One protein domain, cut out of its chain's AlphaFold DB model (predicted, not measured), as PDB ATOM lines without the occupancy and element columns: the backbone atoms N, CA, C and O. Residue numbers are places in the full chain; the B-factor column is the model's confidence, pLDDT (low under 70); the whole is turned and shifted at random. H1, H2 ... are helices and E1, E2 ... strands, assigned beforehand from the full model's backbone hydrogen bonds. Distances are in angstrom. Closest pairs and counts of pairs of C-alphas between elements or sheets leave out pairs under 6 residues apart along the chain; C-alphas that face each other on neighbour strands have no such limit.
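AT A GLANCE: This is residues 42 to 148 of the 151 residues of an uncharacterized protein of Halorussus sp. MSC15.2 (UniProt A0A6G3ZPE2). One twisted sheet of five strands makes the middle layer, with helix H2 over one face and helices H3 and H4 on the other, the three gathered toward the E5 and E4 side. H4 stands up from edge strand E4, and the very short H1 sits near one end of E2. The printed part has 107 residues, with four named helices and five named strands in the order E1 H1 E2 E3 H2 E4 E5 H3 H4. The sheet runs E1, E2, E3, E5, E4, all antiparallel, and the class is mixed, helices and strands. The whole is compact, with a radius of gyration of the C-alphas of 12.7 A, and rounded, spanning 37 by 28 by 25 A.

HOW THE PARTS SIT: Edge strand E1, residues 52 to 59, is the antiparallel neighbour of E2, residues 69 to 77, with N 55 and O 74 at 2.8 A. Between them in the chain, H1, residues 62 to 65, only grazes the sheet. E2 forms a hairpin with E3, residues 82 to 89, where N 75 and O 83 are 2.8 A apart. H2, residues 93 to 104, has a height over the sheet of 8.2 A; it lies over E5, residues 117 to 122, and only just over E4, residues 110 to 114, with 3 C-alphas falling on E4. It runs along the strands, at 14 degrees to E5 on the local plane; its closest C-alphas to E5 are those of Ala 96 and Gly 118, 5.5 A. E3, H2 and E4 form a split strand-helix-strand unit, two strands running the same way with E5 between them in the sheet; its crossover is right-handed. E3 and E5 are antiparallel neighbours, with N 86 and O 120 within hydrogen-bond range at 3.0 A; in the hairpin of E4 and E5, N 112 and O 119 are within hydrogen-bond range at 2.9 A. H3, residues 126 to 134, is on the opposite face from H2; its closest C-alphas to E5 are Ala 129 and Ala 121, 5.5 A. H4, residues 141 to 147, is on the same face as H3 and over E4, its line rising 56 degrees. H3 and H4 touch, closest at C-alphas 134 and 141, 4.7 A, and are only just about perpendicular at 71 degrees. In H3 and H4 every O i to N i+4 pair is within hydrogen-bond range, in H2 7 of 8; H1 is too short for one.

IN THESE COORDINATES: E1 begins at C-alpha 52 (327.439, 259.324, 131.122) and is 21.0 A long; H1 is 5.8 A, E2 27.5 A, E3 23.7 A, H2 15.4 A, E4 13.4 A, E5 16.9 A, H3 12.4 A and H4 10.1 A. H4 ends at C-alpha 147 (307.583, 271.291, 136.078).

THE WHOLE: The C-alphas of Asp 79 and Ser 91, 38.5 A apart, are the farthest apart. The printed part has no cut and no long link. Mean pLDDT of the printed part is 96.5, and no printed residue is under 70.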
ATOM      1  N   LYS A  42     324.895 268.811 147.556       98.19
ATOM      2  CA  LYS A  42     325.819 267.797 147.031       98.19
ATOM      3  C   LYS A  42     325.197 266.398 146.973       98.19
ATOM      4  O   LYS A  42     325.493 265.654 146.043       98.19
ATOM      5  N   GLU A  43     324.378 266.049 147.961       97.94
ATOM      6  CA  GLU A  43     323.725 264.736 148.092       97.94
ATOM      7  C   GLU A  43     322.525 264.589 147.153       97.94
ATOM      8  O   GLU A  43     322.044 263.484 146.922       97.94
ATOM      9  N   LEU A  44     322.059 265.708 146.595       98.25
ATOM     10  CA  LEU A  44     320.977 265.751 145.621       98.25
ATOM     11  C   LEU A  44     321.493 265.724 144.176       98.25
ATOM     12  O   LEU A  44     320.687 265.597 143.254       98.25
ATOM     13  N   LEU A  45     322.810 265.868 143.960       98.38
ATOM     14  CA  LEU A  45     323.399 265.806 142.622       98.38
ATOM     15  C   LEU A  45     323.125 264.430 142.003       98.38
ATOM     16  O   LEU A  45     323.413 263.435 142.669       98.38
ATOM     17  N   PRO A  46     322.647 264.368 140.747       98.00
ATOM     18  CA  PRO A  46     322.327 263.108 140.100       98.00
ATOM     19  C   PRO A  46     323.487 262.120 140.097       98.00
ATOM     20  O   PRO A  46     324.662 262.497 139.929       98.00
ATOM     21  N   ASP A  47     323.142 260.848 140.215       97.06
ATOM     22  CA  ASP A  47     324.030 259.789 139.765       97.06
ATOM     23  C   ASP A  47     324.168 259.863 138.241       97.06
ATOM     24  O   ASP A  47     323.295 260.385 137.543       97.06
ATOM     25  N   ALA A  48     325.303 259.400 137.719       95.44
ATOM     26  CA  ALA A  48     325.483 259.339 136.276       95.44
ATOM     27  C   ALA A  48     324.628 258.187 135.717       95.44
ATOM     28  O   ALA A  48     324.820 257.049 136.158       95.44
ATOM     29  N   PRO A  49     323.690 258.447 134.789       93.12
ATOM     30  CA  PRO A  49     322.996 257.372 134.092       93.12
ATOM     31  C   PRO A  49     323.951 256.620 133.157       93.12
ATOM     32  O   PRO A  49     325.088 257.036 132.927       93.12
ATOM     33  N   GLU A  50     323.476 255.503 132.606       93.62
ATOM     34  CA  GLU A  50     324.223 254.735 131.609       93.62
ATOM     35  C   GLU A  50     324.673 255.630 130.439       93.62
ATOM     36  O   GLU A  50     323.907 256.459 129.951       93.62
ATOM     37  N   GLY A  51     325.934 255.483 130.018       94.25
ATOM     38  CA  GLY A  51     326.534 256.273 128.935       94.25
ATOM     39  C   GLY A  51     327.074 257.648 129.343       94.25
ATOM     40  O   GLY A  51     327.751 258.282 128.538       94.25
ATOM     41  N   LEU A  52     326.845 258.100 130.582       97.38
ATOM     42  CA  LEU A  52     327.439 259.324 131.122       97.38
ATOM     43  C   LEU A  52     328.440 259.018 132.236       97.38
ATOM     44  O   LEU A  52     328.264 258.113 133.049       97.38
ATOM     45  N   THR A  53     329.484 259.836 132.319       97.88
ATOM     46  CA  THR A  53     330.452 259.817 133.416       97.88
ATOM     47  C   THR A  53     330.373 261.122 134.184       97.88
ATOM     48  O   THR A  53     330.611 262.199 133.641       97.88
ATOM     49  N   ARG A  54     330.074 261.038 135.484       97.25
ATOM     50  CA  ARG A  54     330.119 262.209 136.361       97.25
ATOM     51  C   ARG A  54     331.565 262.646 136.581       97.25
ATOM     52  O   ARG A  54     332.403 261.881 137.054       97.25
ATOM     53  N   THR A  55     331.822 263.911 136.297       94.88
ATOM     54  CA  THR A  55     333.092 264.592 136.558       94.88
ATOM     55  C   THR A  55     333.124 265.180 137.976       94.88
ATOM     56  O   THR A  55     332.250 264.924 138.813       94.88
ATOM     57  N   GLN A  56     334.152 265.973 138.288       89.88
ATOM     58  CA  GLN A  56     334.318 266.553 139.616       89.88
ATOM     59  C   GLN A  56     333.112 267.418 140.016       89.88
ATOM     60  O   GLN A  56     332.676 268.311 139.291       89.88
ATOM     61  N   SER A  57     332.600 267.171 141.225       94.81
ATOM     62  CA  SER A  57     331.631 268.065 141.860       94.81
ATOM     63  C   SER A  57     332.337 269.169 142.636       94.81
ATOM     64  O   SER A  57     333.380 268.936 143.252       94.81
ATOM     65  N   GLN A  58     331.752 270.360 142.632       97.00
ATOM     66  CA  GLN A  58     332.307 271.533 143.297       97.00
ATOM     67  C   GLN A  58     331.219 272.316 144.025       97.00
ATOM     68  O   GLN A  58     330.069 272.377 143.583       97.00
ATOM     69  N   GLN A  59     331.600 272.911 145.152       97.25
ATOM     70  CA  GLN A  59     330.742 273.836 145.876       97.25
ATOM     71  C   GLN A  59     330.649 275.153 145.105       97.25
ATOM     72  O   GLN A  59     331.657 275.669 144.627       97.25
ATOM     73  N   GLN A  60     329.443 275.706 145.026       95.69
ATOM     74  CA  GLN A  60     329.183 276.984 144.376       95.69
ATOM     75  C   GLN A  60     329.165 278.129 145.389       95.69
ATOM     76  O   GLN A  60     328.742 277.968 146.539       95.69
ATOM     77  N   SER A  61     329.564 279.322 144.947       92.88
ATOM     78  CA  SER A  61     329.405 280.573 145.701       92.88
ATOM     79  C   SER A  61     327.952 281.072 145.638       92.88
ATOM     80  O   SER A  61     327.669 282.169 145.161       92.88
ATOM     81  N   ALA A  62     327.028 280.250 146.143       93.06
ATOM     82  CA  ALA A  62     325.576 280.427 146.051       93.06
ATOM     83  C   ALA A  62     325.068 281.777 146.596       93.06
ATOM     84  O   ALA A  62     324.102 282.340 146.076       93.06
ATOM     85  N   GLY A  63     325.767 282.354 147.581       92.88
ATOM     86  CA  GLY A  63     325.418 283.654 148.159       92.88
ATOM     87  C   GLY A  63     325.399 284.807 147.148       92.88
ATOM     88  O   GLY A  63     324.655 285.763 147.348       92.88
ATOM     89  N   MET A  64     326.143 284.712 146.036       92.19
ATOM     90  CA  MET A  64     326.149 285.748 144.991       92.19
ATOM     91  C   MET A  64     324.808 285.873 144.262       92.19
ATOM     92  O   MET A  64     324.473 286.952 143.783       92.19
ATOM     93  N   VAL A  65     324.030 284.789 144.208       93.25
ATOM     94  CA  VAL A  65     322.691 284.765 143.599       93.25
ATOM     95  C   VAL A  65     321.572 284.770 144.645       93.25
ATOM     96  O   VAL A  65     320.400 284.616 144.314       93.25
ATOM     97  N   GLY A  66     321.915 284.968 145.923       95.50
ATOM     98  CA  GLY A  66     320.959 284.970 147.031       95.50
ATOM     99  C   GLY A  66     320.487 283.580 147.469       95.50
ATOM    100  O   GLY A  66     319.495 283.493 148.193       95.50
ATOM    101  N   ALA A  67     321.176 282.517 147.044       97.44
ATOM    102  CA  ALA A  67     320.988 281.161 147.546       97.44
ATOM    103  C   ALA A  67     321.887 280.908 148.772       97.44
ATOM    104  O   ALA A  67     322.935 281.530 148.944       97.44
ATOM    105  N   GLU A  68     321.477 279.990 149.642       97.94
ATOM    106  CA  GLU A  68     322.173 279.690 150.900       97.94
ATOM    107  C   GLU A  68     323.317 278.695 150.707       97.94
ATOM    108  O   GLU A  68     324.353 278.777 151.366       97.94
ATOM    109  N   ALA A  69     323.122 277.736 149.805       98.25
ATOM    110  CA  ALA A  69     324.092 276.704 149.486       98.25
ATOM    111  C   ALA A  69     323.927 276.265 148.033       98.25
ATOM    112  O   ALA A  69     322.840 276.359 147.463       98.25
ATOM    113  N   GLY A  70     325.005 275.757 147.445       98.12
ATOM    114  CA  GLY A  70     324.990 275.305 146.066       98.12
ATOM    115  C   GLY A  70     326.095 274.316 145.764       98.12
ATOM    116  O   GLY A  70     327.194 274.415 146.314       98.12
ATOM    117  N   TYR A  71     325.799 273.374 144.881       98.56
ATOM    118  CA  TYR A  71     326.767 272.440 144.328       98.56
ATOM    119  C   TYR A  71     326.498 272.243 142.842       98.56
ATOM    120  O   TYR A  71     325.350 272.237 142.408       98.56
ATOM    121  N   SER A  72     327.566 272.028 142.081       98.12
ATOM    122  CA  SER A  72     327.476 271.642 140.678       98.12
ATOM    123  C   SER A  72     328.277 270.375 140.404       98.12
ATOM    124  O   SER A  72     329.219 270.049 141.134       98.12
ATOM    125  N   ALA A  73     327.942 269.695 139.315       98.44
ATOM    126  CA  ALA A  73     328.758 268.648 138.713       98.44
ATOM    127  C   ALA A  73     328.630 268.699 137.188       98.44
ATOM    128  O   ALA A  73     327.585 269.086 136.666       98.44
ATOM    129  N   GLY A  74     329.700 268.316 136.496       98.38
ATOM    130  CA  GLY A  74     329.669 268.062 135.059       98.38
ATOM    131  C   GLY A  74     329.478 266.577 134.763       98.38
ATOM    132  O   GLY A  74     329.843 265.740 135.594       98.38
ATOM    133  N   TYR A  75     328.963 266.252 133.587       98.38
ATOM    134  CA  TYR A  75     328.767 264.890 133.107       98.38
ATOM    135  C   TYR A  75     329.147 264.842 131.633       98.38
ATOM    136  O   TYR A  75     328.651 265.658 130.860       98.38
ATOM    137  N   ASP A  76     330.013 263.906 131.267       98.25
ATOM    138  CA  ASP A  76     330.474 263.737 129.889       98.25
ATOM    139  C   ASP A  76     329.920 262.429 129.322       98.25
ATOM    140  O   ASP A  76     329.904 261.419 130.032       98.25
ATOM    141  N   ASP A  77     329.468 262.442 128.069       96.75
ATOM    142  CA  ASP A  77     329.157 261.216 127.328       96.75
ATOM    143  C   ASP A  77     330.361 260.720 126.505       96.75
ATOM    144  O   ASP A  77     331.410 261.369 126.428       96.75
ATOM    145  N   GLU A  78     330.232 259.534 125.906       96.38
ATOM    146  CA  GLU A  78     331.300 258.915 125.106       96.38
ATOM    147  C   GLU A  78     331.613 259.678 123.804       96.38
ATOM    148  O   GLU A  78     332.719 259.558 123.271       96.38
ATOM    149  N   ASP A  79     330.673 260.499 123.326       96.12
ATOM    150  CA  ASP A  79     330.817 261.339 122.134       96.12
ATOM    151  C   ASP A  79     331.518 262.680 122.440       96.12
ATOM    152  O   ASP A  79     331.814 263.464 121.532       96.12
ATOM    153  N   GLY A  80     331.833 262.941 123.715       96.00
ATOM    154  CA  GLY A  80     332.512 264.148 124.178       96.00
ATOM    155  C   GLY A  80     331.580 265.340 124.405       96.00
ATOM    156  O   GLY A  80     332.059 266.472 124.533       96.00
ATOM    157  N   ASN A  81     330.267 265.121 124.459       97.69
ATOM    158  CA  ASN A  81     329.329 266.151 124.876       97.69
ATOM    159  C   ASN A  81     329.406 266.357 126.386       97.69
ATOM    160  O   ASN A  81     329.522 265.408 127.160       97.69
ATOM    161  N   HIS A  82     329.256 267.614 126.797       97.44
ATOM    162  CA  HIS A  82     329.282 268.003 128.196       97.44
ATOM    163  C   HIS A  82     327.913 268.490 128.666       97.44
ATOM    164  O   HIS A  82     327.304 269.379 128.060       97.44
ATOM    165  N   TYR A  83     327.490 267.971 129.810       98.12
ATOM    166  CA  TYR A  83     326.316 268.399 130.549       98.12
ATOM    167  C   TYR A  83     326.750 268.983 131.886       98.12
ATOM    168  O   TYR A  83     327.657 268.473 132.540       98.12
ATOM    169  N   ALA A  84     326.076 270.035 132.331       98.06
ATOM    170  CA  ALA A  84     326.293 270.612 133.648       98.06
ATOM    171  C   ALA A  84     324.991 270.588 134.440       98.06
ATOM    172  O   ALA A  84     323.937 270.950 133.919       98.06
ATOM    173  N   VAL A  85     325.092 270.196 135.707       98.56
ATOM    174  CA  VAL A  85     324.005 270.247 136.682       98.56
ATOM    175  C   VAL A  85     324.394 271.187 137.804       98.56
ATOM    176  O   VAL A  85     325.520 271.132 138.304       98.56
ATOM    177  N   GLU A  86     323.444 272.007 138.233       98.38
ATOM    178  CA  GLU A  86     323.567 272.835 139.424       98.38
ATOM    179  C   GLU A  86     322.334 272.674 140.308       98.38
ATOM    180  O   GLU A  86     321.195 272.660 139.838       98.38
ATOM    181  N   ILE A  87     322.575 272.530 141.609       98.56
ATOM    182  CA  ILE A  87     321.524 272.457 142.618       98.56
ATOM    183  C   ILE A  87     321.791 273.536 143.647       98.56
ATOM    184  O   ILE A  87     322.838 273.548 144.299       98.56
ATOM    185  N   LEU A  88     320.814 274.424 143.801       98.56
ATOM    186  CA  LEU A  88     320.854 275.520 144.759       98.56
ATOM    187  C   LEU A  88     319.765 275.346 145.804       98.56
ATOM    188  O   LEU A  88     318.609 275.076 145.473       98.56
ATOM    189  N   ARG A  89     320.139 275.567 147.061       98.62
ATOM    190  CA  ARG A  89     319.218 275.673 148.186       98.62
ATOM    191  C   ARG A  89     318.942 277.133 148.484       98.62
ATOM    192  O   ARG A  89     319.866 277.926 148.658       98.62
ATOM    193  N   TRP A  90     317.669 277.468 148.570       98.38
ATOM    194  CA  TRP A  90     317.176 278.818 148.789       98.38
ATOM    195  C   TRP A  90     316.537 278.931 150.170       98.38
ATOM    196  O   TRP A  90     316.229 277.930 150.812       98.38
ATOM    197  N   SER A  91     316.267 280.164 150.593       98.06
ATOM    198  CA  SER A  91     315.554 280.431 151.850       98.06
ATOM    199  C   SER A  91     314.125 279.862 151.855       98.06
ATOM    200  O   SER A  91     313.544 279.605 152.904       98.06
ATOM    201  N   SER A  92     313.518 279.712 150.671       98.06
ATOM    202  CA  SER A  92     312.143 279.250 150.503       98.06
ATOM    203  C   SER A  92     311.882 278.756 149.080       98.06
ATOM    204  O   SER A  92     312.599 279.094 148.136       98.06
ATOM    205  N   LYS A  93     310.779 278.020 148.898       97.88
ATOM    206  CA  LYS A  93     310.276 277.630 147.569       97.88
ATOM    207  C   LYS A  93     309.999 278.827 146.657       97.88
ATOM    208  O   LYS A  93     310.214 278.749 145.450       97.88
ATOM    209  N   LYS A  94     309.491 279.922 147.228       97.81
ATOM    210  CA  LYS A  94     309.205 281.149 146.479       97.81
ATOM    211  C   LYS A  94     310.494 281.775 145.954       97.81
ATOM    212  O   LYS A  94     310.541 282.131 144.784       97.81
ATOM    213  N   ASP A  95     311.530 281.839 146.786       97.88
ATOM    214  CA  ASP A  95     312.841 282.341 146.374       97.88
ATOM    215  C   ASP A  95     313.475 281.456 145.303       97.88
ATOM    216  O   ASP A  95     313.960 281.988 144.308       97.88
ATOM    217  N   ALA A  96     313.407 280.128 145.460       97.88
ATOM    218  CA  ALA A  96     313.862 279.195 144.435       97.88
ATOM    219  C   ALA A  96     313.187 279.494 143.093       97.88
ATOM    220  O   ALA A  96     313.864 279.717 142.100       97.88
ATOM    221  N   LYS A  97     311.857 279.617 143.076       97.69
ATOM    222  CA  LYS A  97     311.122 279.927 141.847       97.69
ATOM    223  C   LYS A  97     311.478 281.300 141.273       97.69
ATOM    224  O   LYS A  97     311.884 281.389 140.123       97.69
ATOM    225  N   ASP A  98     311.335 282.367 142.050       96.38
ATOM    226  CA  ASP A  98     311.411 283.727 141.510       96.38
ATOM    227  C   ASP A  98     312.847 284.143 141.173       96.38
ATOM    228  O   ASP A  98     313.096 284.727 140.119       96.38
ATOM    229  N   LYS A  99     313.802 283.853 142.065       96.62
ATOM    230  CA  LYS A  99     315.208 284.223 141.869       96.62
ATOM    231  C   LYS A  99     315.913 283.212 140.975       96.62
ATOM    232  O   LYS A  99     316.650 283.607 140.076       96.62
ATOM    233  N   GLY A 100     315.656 281.919 141.182       95.19
ATOM    234  CA  GLY A 100     316.272 280.856 140.396       95.19
ATOM    235  C   GLY A 100     315.869 280.888 138.925       95.19
ATOM    236  O   GLY A 100     316.744 280.753 138.075       95.19
ATOM    237  N   SER A 101     314.604 281.184 138.593       93.50
ATOM    238  CA  SER A 101     314.212 281.380 137.189       93.50
ATOM    239  C   SER A 101     314.984 282.522 136.524       93.50
ATOM    240  O   SER A 101     315.333 282.412 135.358       93.50
ATOM    241  N   GLY A 102     315.317 283.594 137.254       92.25
ATOM    242  CA  GLY A 102     316.183 284.654 136.733       92.25
ATOM    243  C   GLY A 102     317.598 284.157 136.426       92.25
ATOM    244  O   GLY A 102     318.113 284.420 135.342       92.25
ATOM    245  N   VAL A 103     318.194 283.391 137.345       93.44
ATOM    246  CA  VAL A 103     319.549 282.820 137.207       93.44
ATOM    247  C   VAL A 103     319.649 281.850 136.030       93.44
ATOM    248  O   VAL A 103     320.629 281.882 135.293       93.44
ATOM    249  N   TYR A 104     318.639 280.999 135.848       95.00
ATOM    250  CA  TYR A 104     318.669 279.907 134.876       95.00
ATOM    251  C   TYR A 104     317.899 280.201 133.583       95.00
ATOM    252  O   TYR A 104     317.770 279.317 132.748       95.00
ATOM    253  N   SER A 105     317.392 281.419 133.385       91.00
ATOM    254  CA  SER A 105     316.648 281.776 132.164       91.00
ATOM    255  C   SER A 105     317.503 281.808 130.893       91.00
ATOM    256  O   SER A 105     316.960 281.669 129.799       91.00
ATOM    257  N   ASP A 106     318.821 281.983 131.020       89.81
ATOM    258  CA  ASP A 106     319.744 282.076 129.889       89.81
ATOM    259  C   ASP A 106     320.759 280.927 129.903       89.81
ATOM    260  O   ASP A 106     321.456 280.689 130.892       89.81
ATOM    261  N   GLY A 107     320.836 280.190 128.795       89.69
ATOM    262  CA  GLY A 107     321.806 279.109 128.597       89.69
ATOM    263  C   GLY A 107     321.566 277.819 129.395       89.69
ATOM    264  O   GLY A 107     322.418 276.929 129.336       89.69
ATOM    265  N   TRP A 108     320.444 277.688 130.114       96.44
ATOM    266  CA  TRP A 108     320.048 276.446 130.788       96.44
ATOM    267  C   TRP A 108     318.770 275.855 130.200       96.44
ATOM    268  O   TRP A 108     317.749 276.528 130.082       96.44
ATOM    269  N   SER A 109     318.823 274.570 129.862       95.25
ATOM    270  CA  SER A 109     317.745 273.880 129.146       95.25
ATOM    271  C   SER A 109     316.627 273.395 130.069       95.25
ATOM    272  O   SER A 109     315.476 273.262 129.655       95.25
ATOM    273  N   VAL A 110     316.965 273.097 131.325       97.81
ATOM    274  CA  VAL A 110     316.030 272.538 132.301       97.81
ATOM    275  C   VAL A 110     316.200 273.252 133.628       97.81
ATOM    276  O   VAL A 110     317.317 273.348 134.132       97.81
ATOM    277  N   TYR A 111     315.094 273.709 134.211       98.38
ATOM    278  CA  TYR A 111     315.058 274.234 135.568       98.38
ATOM    279  C   TYR A 111     313.771 273.825 136.287       98.38
ATOM    280  O   TYR A 111     312.676 274.137 135.829       98.38
ATOM    281  N   VAL A 112     313.886 273.141 137.426       98.12
ATOM    282  CA  VAL A 112     312.741 272.678 138.226       98.12
ATOM    283  C   VAL A 112     312.910 273.044 139.695       98.12
ATOM    284  O   VAL A 112     314.026 273.122 140.209       98.12
ATOM    285  N   VAL A 113     311.790 273.252 140.392       98.31
ATOM    286  CA  VAL A 113     311.781 273.635 141.812       98.31
ATOM    287  C   VAL A 113     310.982 272.637 142.634       98.31
ATOM    288  O   VAL A 113     309.776 272.504 142.436       98.31
ATOM    289  N   LEU A 114     311.629 272.026 143.628       97.75
ATOM    290  CA  LEU A 114     311.003 271.129 144.598       97.75
ATOM    291  C   LEU A 114     311.424 271.530 146.019       97.75
ATOM    292  O   LEU A 114     312.606 271.560 146.349       97.75
ATOM    293  N   GLY A 115     310.452 271.870 146.872       97.56
ATOM    294  CA  GLY A 115     310.747 272.497 148.167       97.56
ATOM    295  C   GLY A 115     311.461 273.840 147.979       97.56
ATOM    296  O   GLY A 115     311.098 274.606 147.089       97.56
ATOM    297  N   ASN A 116     312.473 274.117 148.797       98.44
ATOM    298  CA  ASN A 116     313.365 275.272 148.668       98.44
ATOM    299  C   ASN A 116     314.583 275.009 147.759       98.44
ATOM    300  O   ASN A 116     315.533 275.787 147.783       98.44
ATOM    301  N   PHE A 117     314.570 273.945 146.951       98.69
ATOM    302  CA  PHE A 117     315.666 273.604 146.047       98.69
ATOM    303  C   PHE A 117     315.308 273.905 144.595       98.69
ATOM    304  O   PHE A 117     314.204 273.606 144.135       98.69
ATOM    305  N   GLY A 118     316.266 274.483 143.875       98.44
ATOM    306  CA  GLY A 118     316.242 274.603 142.424       98.44
ATOM    307  C   GLY A 118     317.244 273.638 141.806       98.44
ATOM    308  O   GLY A 118     318.402 273.636 142.217       98.44
ATOM    309  N   PHE A 119     316.802 272.863 140.821       98.69
ATOM    310  CA  PHE A 119     317.609 271.895 140.085       98.69
ATOM    311  C   PHE A 119     317.681 272.350 138.634       98.69
ATOM    312  O   PHE A 119     316.645 272.466 137.978       98.69
ATOM    313  N   ALA A 120     318.886 272.624 138.149       98.50
ATOM    314  CA  ALA A 120     319.118 273.090 136.795       98.50
ATOM    315  C   ALA A 120     320.037 272.125 136.048       98.50
ATOM    316  O   ALA A 120     320.996 271.609 136.624       98.50
ATOM    317  N   ALA A 121     319.763 271.907 134.764       98.31
ATOM    318  CA  ALA A 121     320.657 271.189 133.865       98.31
ATOM    319  C   ALA A 121     320.762 271.880 132.507       98.31
ATOM    320  O   ALA A 121     319.798 272.460 131.996       98.31
ATOM    321  N   LYS A 122     321.954 271.814 131.921       97.44
ATOM    322  CA  LYS A 122     322.232 272.268 130.559       97.44
ATOM    323  C   LYS A 122     323.130 271.275 129.844       97.44
ATOM    324  O   LYS A 122     323.929 270.592 130.479       97.44
ATOM    325  N   GLY A 123     323.015 271.246 128.528       96.31
ATOM    326  CA  GLY A 123     323.783 270.389 127.638       96.31
ATOM    327  C   GLY A 123     323.262 270.518 126.208       96.31
ATOM    328  O   GLY A 123     322.286 271.245 125.988       96.31
ATOM    329  N   PRO A 124     323.910 269.856 125.239       96.06
ATOM    330  CA  PRO A 124     323.516 269.937 123.836       96.06
ATOM    331  C   PRO A 124     322.172 269.257 123.556       96.06
ATOM    332  O   PRO A 124     321.430 269.743 122.705       96.06
ATOM    333  N   ASP A 125     321.841 268.186 124.285       96.25
ATOM    334  CA  ASP A 125     320.546 267.513 124.197       96.25
ATOM    335  C   ASP A 125     319.676 267.797 125.433       96.25
ATOM    336  O   ASP A 125     320.067 267.574 126.584       96.25
ATOM    337  N   VAL A 126     318.477 268.331 125.196       96.25
ATOM    338  CA  VAL A 126     317.549 268.726 126.265       96.25
ATOM    339  C   VAL A 126     316.927 267.508 126.945       96.25
ATOM    340  O   VAL A 126     316.683 267.551 128.152       96.25
ATOM    341  N   GLU A 127     316.677 266.425 126.212       96.31
ATOM    342  CA  GLU A 127     316.073 265.219 126.779       96.31
ATOM    343  C   GLU A 127     317.071 264.497 127.686       96.31
ATOM    344  O   GLU A 127     316.726 264.165 128.819       96.31
ATOM    345  N   THR A 128     318.338 264.393 127.285       96.38
ATOM    346  CA  THR A 128     319.419 263.908 128.148       96.38
ATOM    347  C   THR A 128     319.582 264.788 129.386       96.38
ATOM    348  O   THR A 128     319.735 264.265 130.489       96.38
ATOM    349  N   ALA A 129     319.468 266.119 129.271       97.31
ATOM    350  CA  ALA A 129     319.506 267.006 130.439       97.31
ATOM    351  C   ALA A 129     318.328 266.767 131.412       97.31
ATOM    352  O   ALA A 129     318.515 266.811 132.632       97.31
ATOM    353  N   LYS A 130     317.122 266.482 130.900       97.31
ATOM    354  CA  LYS A 130     315.956 266.118 131.728       97.31
ATOM    355  C   LYS A 130     316.149 264.766 132.408       97.31
ATOM    356  O   LYS A 130     315.898 264.648 133.608       97.31
ATOM    357  N   GLU A 131     316.601 263.758 131.666       96.25
ATOM    358  CA  GLU A 131     316.878 262.420 132.196       96.25
ATOM    359  C   GLU A 131     317.978 262.454 133.253       96.25
ATOM    360  O   GLU A 131     317.859 261.811 134.296       96.25
ATOM    361  N   LEU A 132     319.003 263.276 133.046       97.12
ATOM    362  CA  LEU A 132     320.053 263.498 134.024       97.12
ATOM    363  C   LEU A 132     319.487 264.049 135.340       97.12
ATOM    364  O   LEU A 132     319.767 263.486 136.393       97.12
ATOM    365  N   LEU A 133     318.633 265.082 135.317       97.19
ATOM    366  CA  LEU A 133     317.989 265.567 136.550       97.19
ATOM    367  C   LEU A 133     317.079 264.521 137.197       97.19
ATOM    368  O   LEU A 133     317.013 264.450 138.423       97.19
ATOM    369  N   ALA A 134     316.403 263.699 136.397       97.19
ATOM    370  CA  ALA A 134     315.548 262.629 136.898       97.19
ATOM    371  C   ALA A 134     316.317 261.523 137.648       97.19
ATOM    372  O   ALA A 134     315.691 260.766 138.383       97.19
ATOM    373  N   ASN A 135     317.646 261.448 137.499       96.94
ATOM    374  CA  ASN A 135     318.521 260.562 138.279       96.94
ATOM    375  C   ASN A 135     318.960 261.164 139.629       96.94
ATOM    376  O   ASN A 135     319.744 260.562 140.360       96.94
ATOM    377  N   SER A 136     318.468 262.352 139.992       97.50
ATOM    378  CA  SER A 136     318.543 262.828 141.375       97.50
ATOM    379  C   SER A 136     317.627 261.992 142.268       97.50
ATOM    380  O   SER A 136     316.478 261.734 141.921       97.50
ATOM    381  N   SER A 137     318.087 261.669 143.477       96.12
ATOM    382  CA  SER A 137     317.283 260.977 144.497       96.12
ATOM    383  C   SER A 137     316.002 261.726 144.905       96.12
ATOM    384  O   SER A 137     315.105 261.128 145.496       96.12
ATOM    385  N   ALA A 138     315.906 263.024 144.593       97.06
ATOM    386  CA  ALA A 138     314.763 263.875 144.919       97.06
ATOM    387  C   ALA A 138     313.719 263.994 143.799       97.06
ATOM    388  O   ALA A 138     312.613 264.474 144.050       97.06
ATOM    389  N   LEU A 139     314.061 263.629 142.562       97.00
ATOM    390  CA  LEU A 139     313.239 263.916 141.390       97.00
ATOM    391  C   LEU A 139     312.757 262.634 140.715       97.00
ATOM    392  O   LEU A 139     313.313 261.555 140.873       97.00
ATOM    393  N   THR A 140     311.692 262.777 139.933       95.56
ATOM    394  CA  THR A 140     311.232 261.746 139.003       95.56
ATOM    395  C   THR A 140     311.189 262.334 137.602       95.56
ATOM    396  O   THR A 140     310.999 263.543 137.440       95.56
ATOM    397  N   LYS A 141     311.307 261.482 136.577       95.19
ATOM    398  CA  LYS A 141     311.227 261.912 135.171       95.19
ATOM    399  C   LYS A 141     309.949 262.705 134.884       95.19
ATOM    400  O   LYS A 141     310.016 263.829 134.401       95.19
ATOM    401  N   GLN A 142     308.801 262.181 135.315       96.00
ATOM    402  CA  GLN A 142     307.504 262.847 135.156       96.00
ATOM    403  C   GLN A 142     307.451 264.213 135.858       96.00
ATOM    404  O   GLN A 142     306.839 265.152 135.348       96.00
ATOM    405  N   TYR A 143     308.076 264.352 137.032       96.31
ATOM    406  CA  TYR A 143     308.122 265.642 137.712       96.31
ATOM    407  C   TYR A 143     308.958 266.655 136.929       96.31
ATOM    408  O   TYR A 143     308.525 267.799 136.785       96.31
ATOM    409  N   VAL A 144     310.111 266.234 136.397       97.00
ATOM    410  CA  VAL A 144     310.982 267.095 135.589       97.00
ATOM    411  C   VAL A 144     310.268 267.575 134.327       97.00
ATOM    412  O   VAL A 144     310.266 268.771 134.046       97.00
ATOM    413  N   GLU A 145     309.600 266.671 133.612       95.44
ATOM    414  CA  GLU A 145     308.855 266.989 132.389       95.44
ATOM    415  C   GLU A 145     307.718 267.988 132.637       95.44
ATOM    416  O   GLU A 145     307.561 268.950 131.887       95.44
ATOM    417  N   ASN A 146     306.955 267.804 133.717       95.38
ATOM    418  CA  ASN A 146     305.766 268.614 133.989       95.38
ATOM    419  C   ASN A 146     306.057 269.953 134.678       95.38
ATOM    420  O   ASN A 146     305.176 270.810 134.733       95.38
ATOM    421  N   ASN A 147     307.250 270.123 135.256       96.19
ATOM    422  CA  ASN A 147     307.583 271.291 136.078       96.19
ATOM    423  C   ASN A 147     308.810 272.059 135.571       96.19
ATOM    424  O   ASN A 147     309.307 272.921 136.299       96.19
ATOM    425  N   ASN A 148     309.301 271.770 134.359       96.00
ATOM    426  CA  ASN A 148     310.380 272.546 133.753       96.00
ATOM    427  C   ASN A 148     309.922 273.989 133.503       96.00
ATOM    428  O   ASN A 148     309.015 274.240 132.716       96.00
TER     429      ASN A 148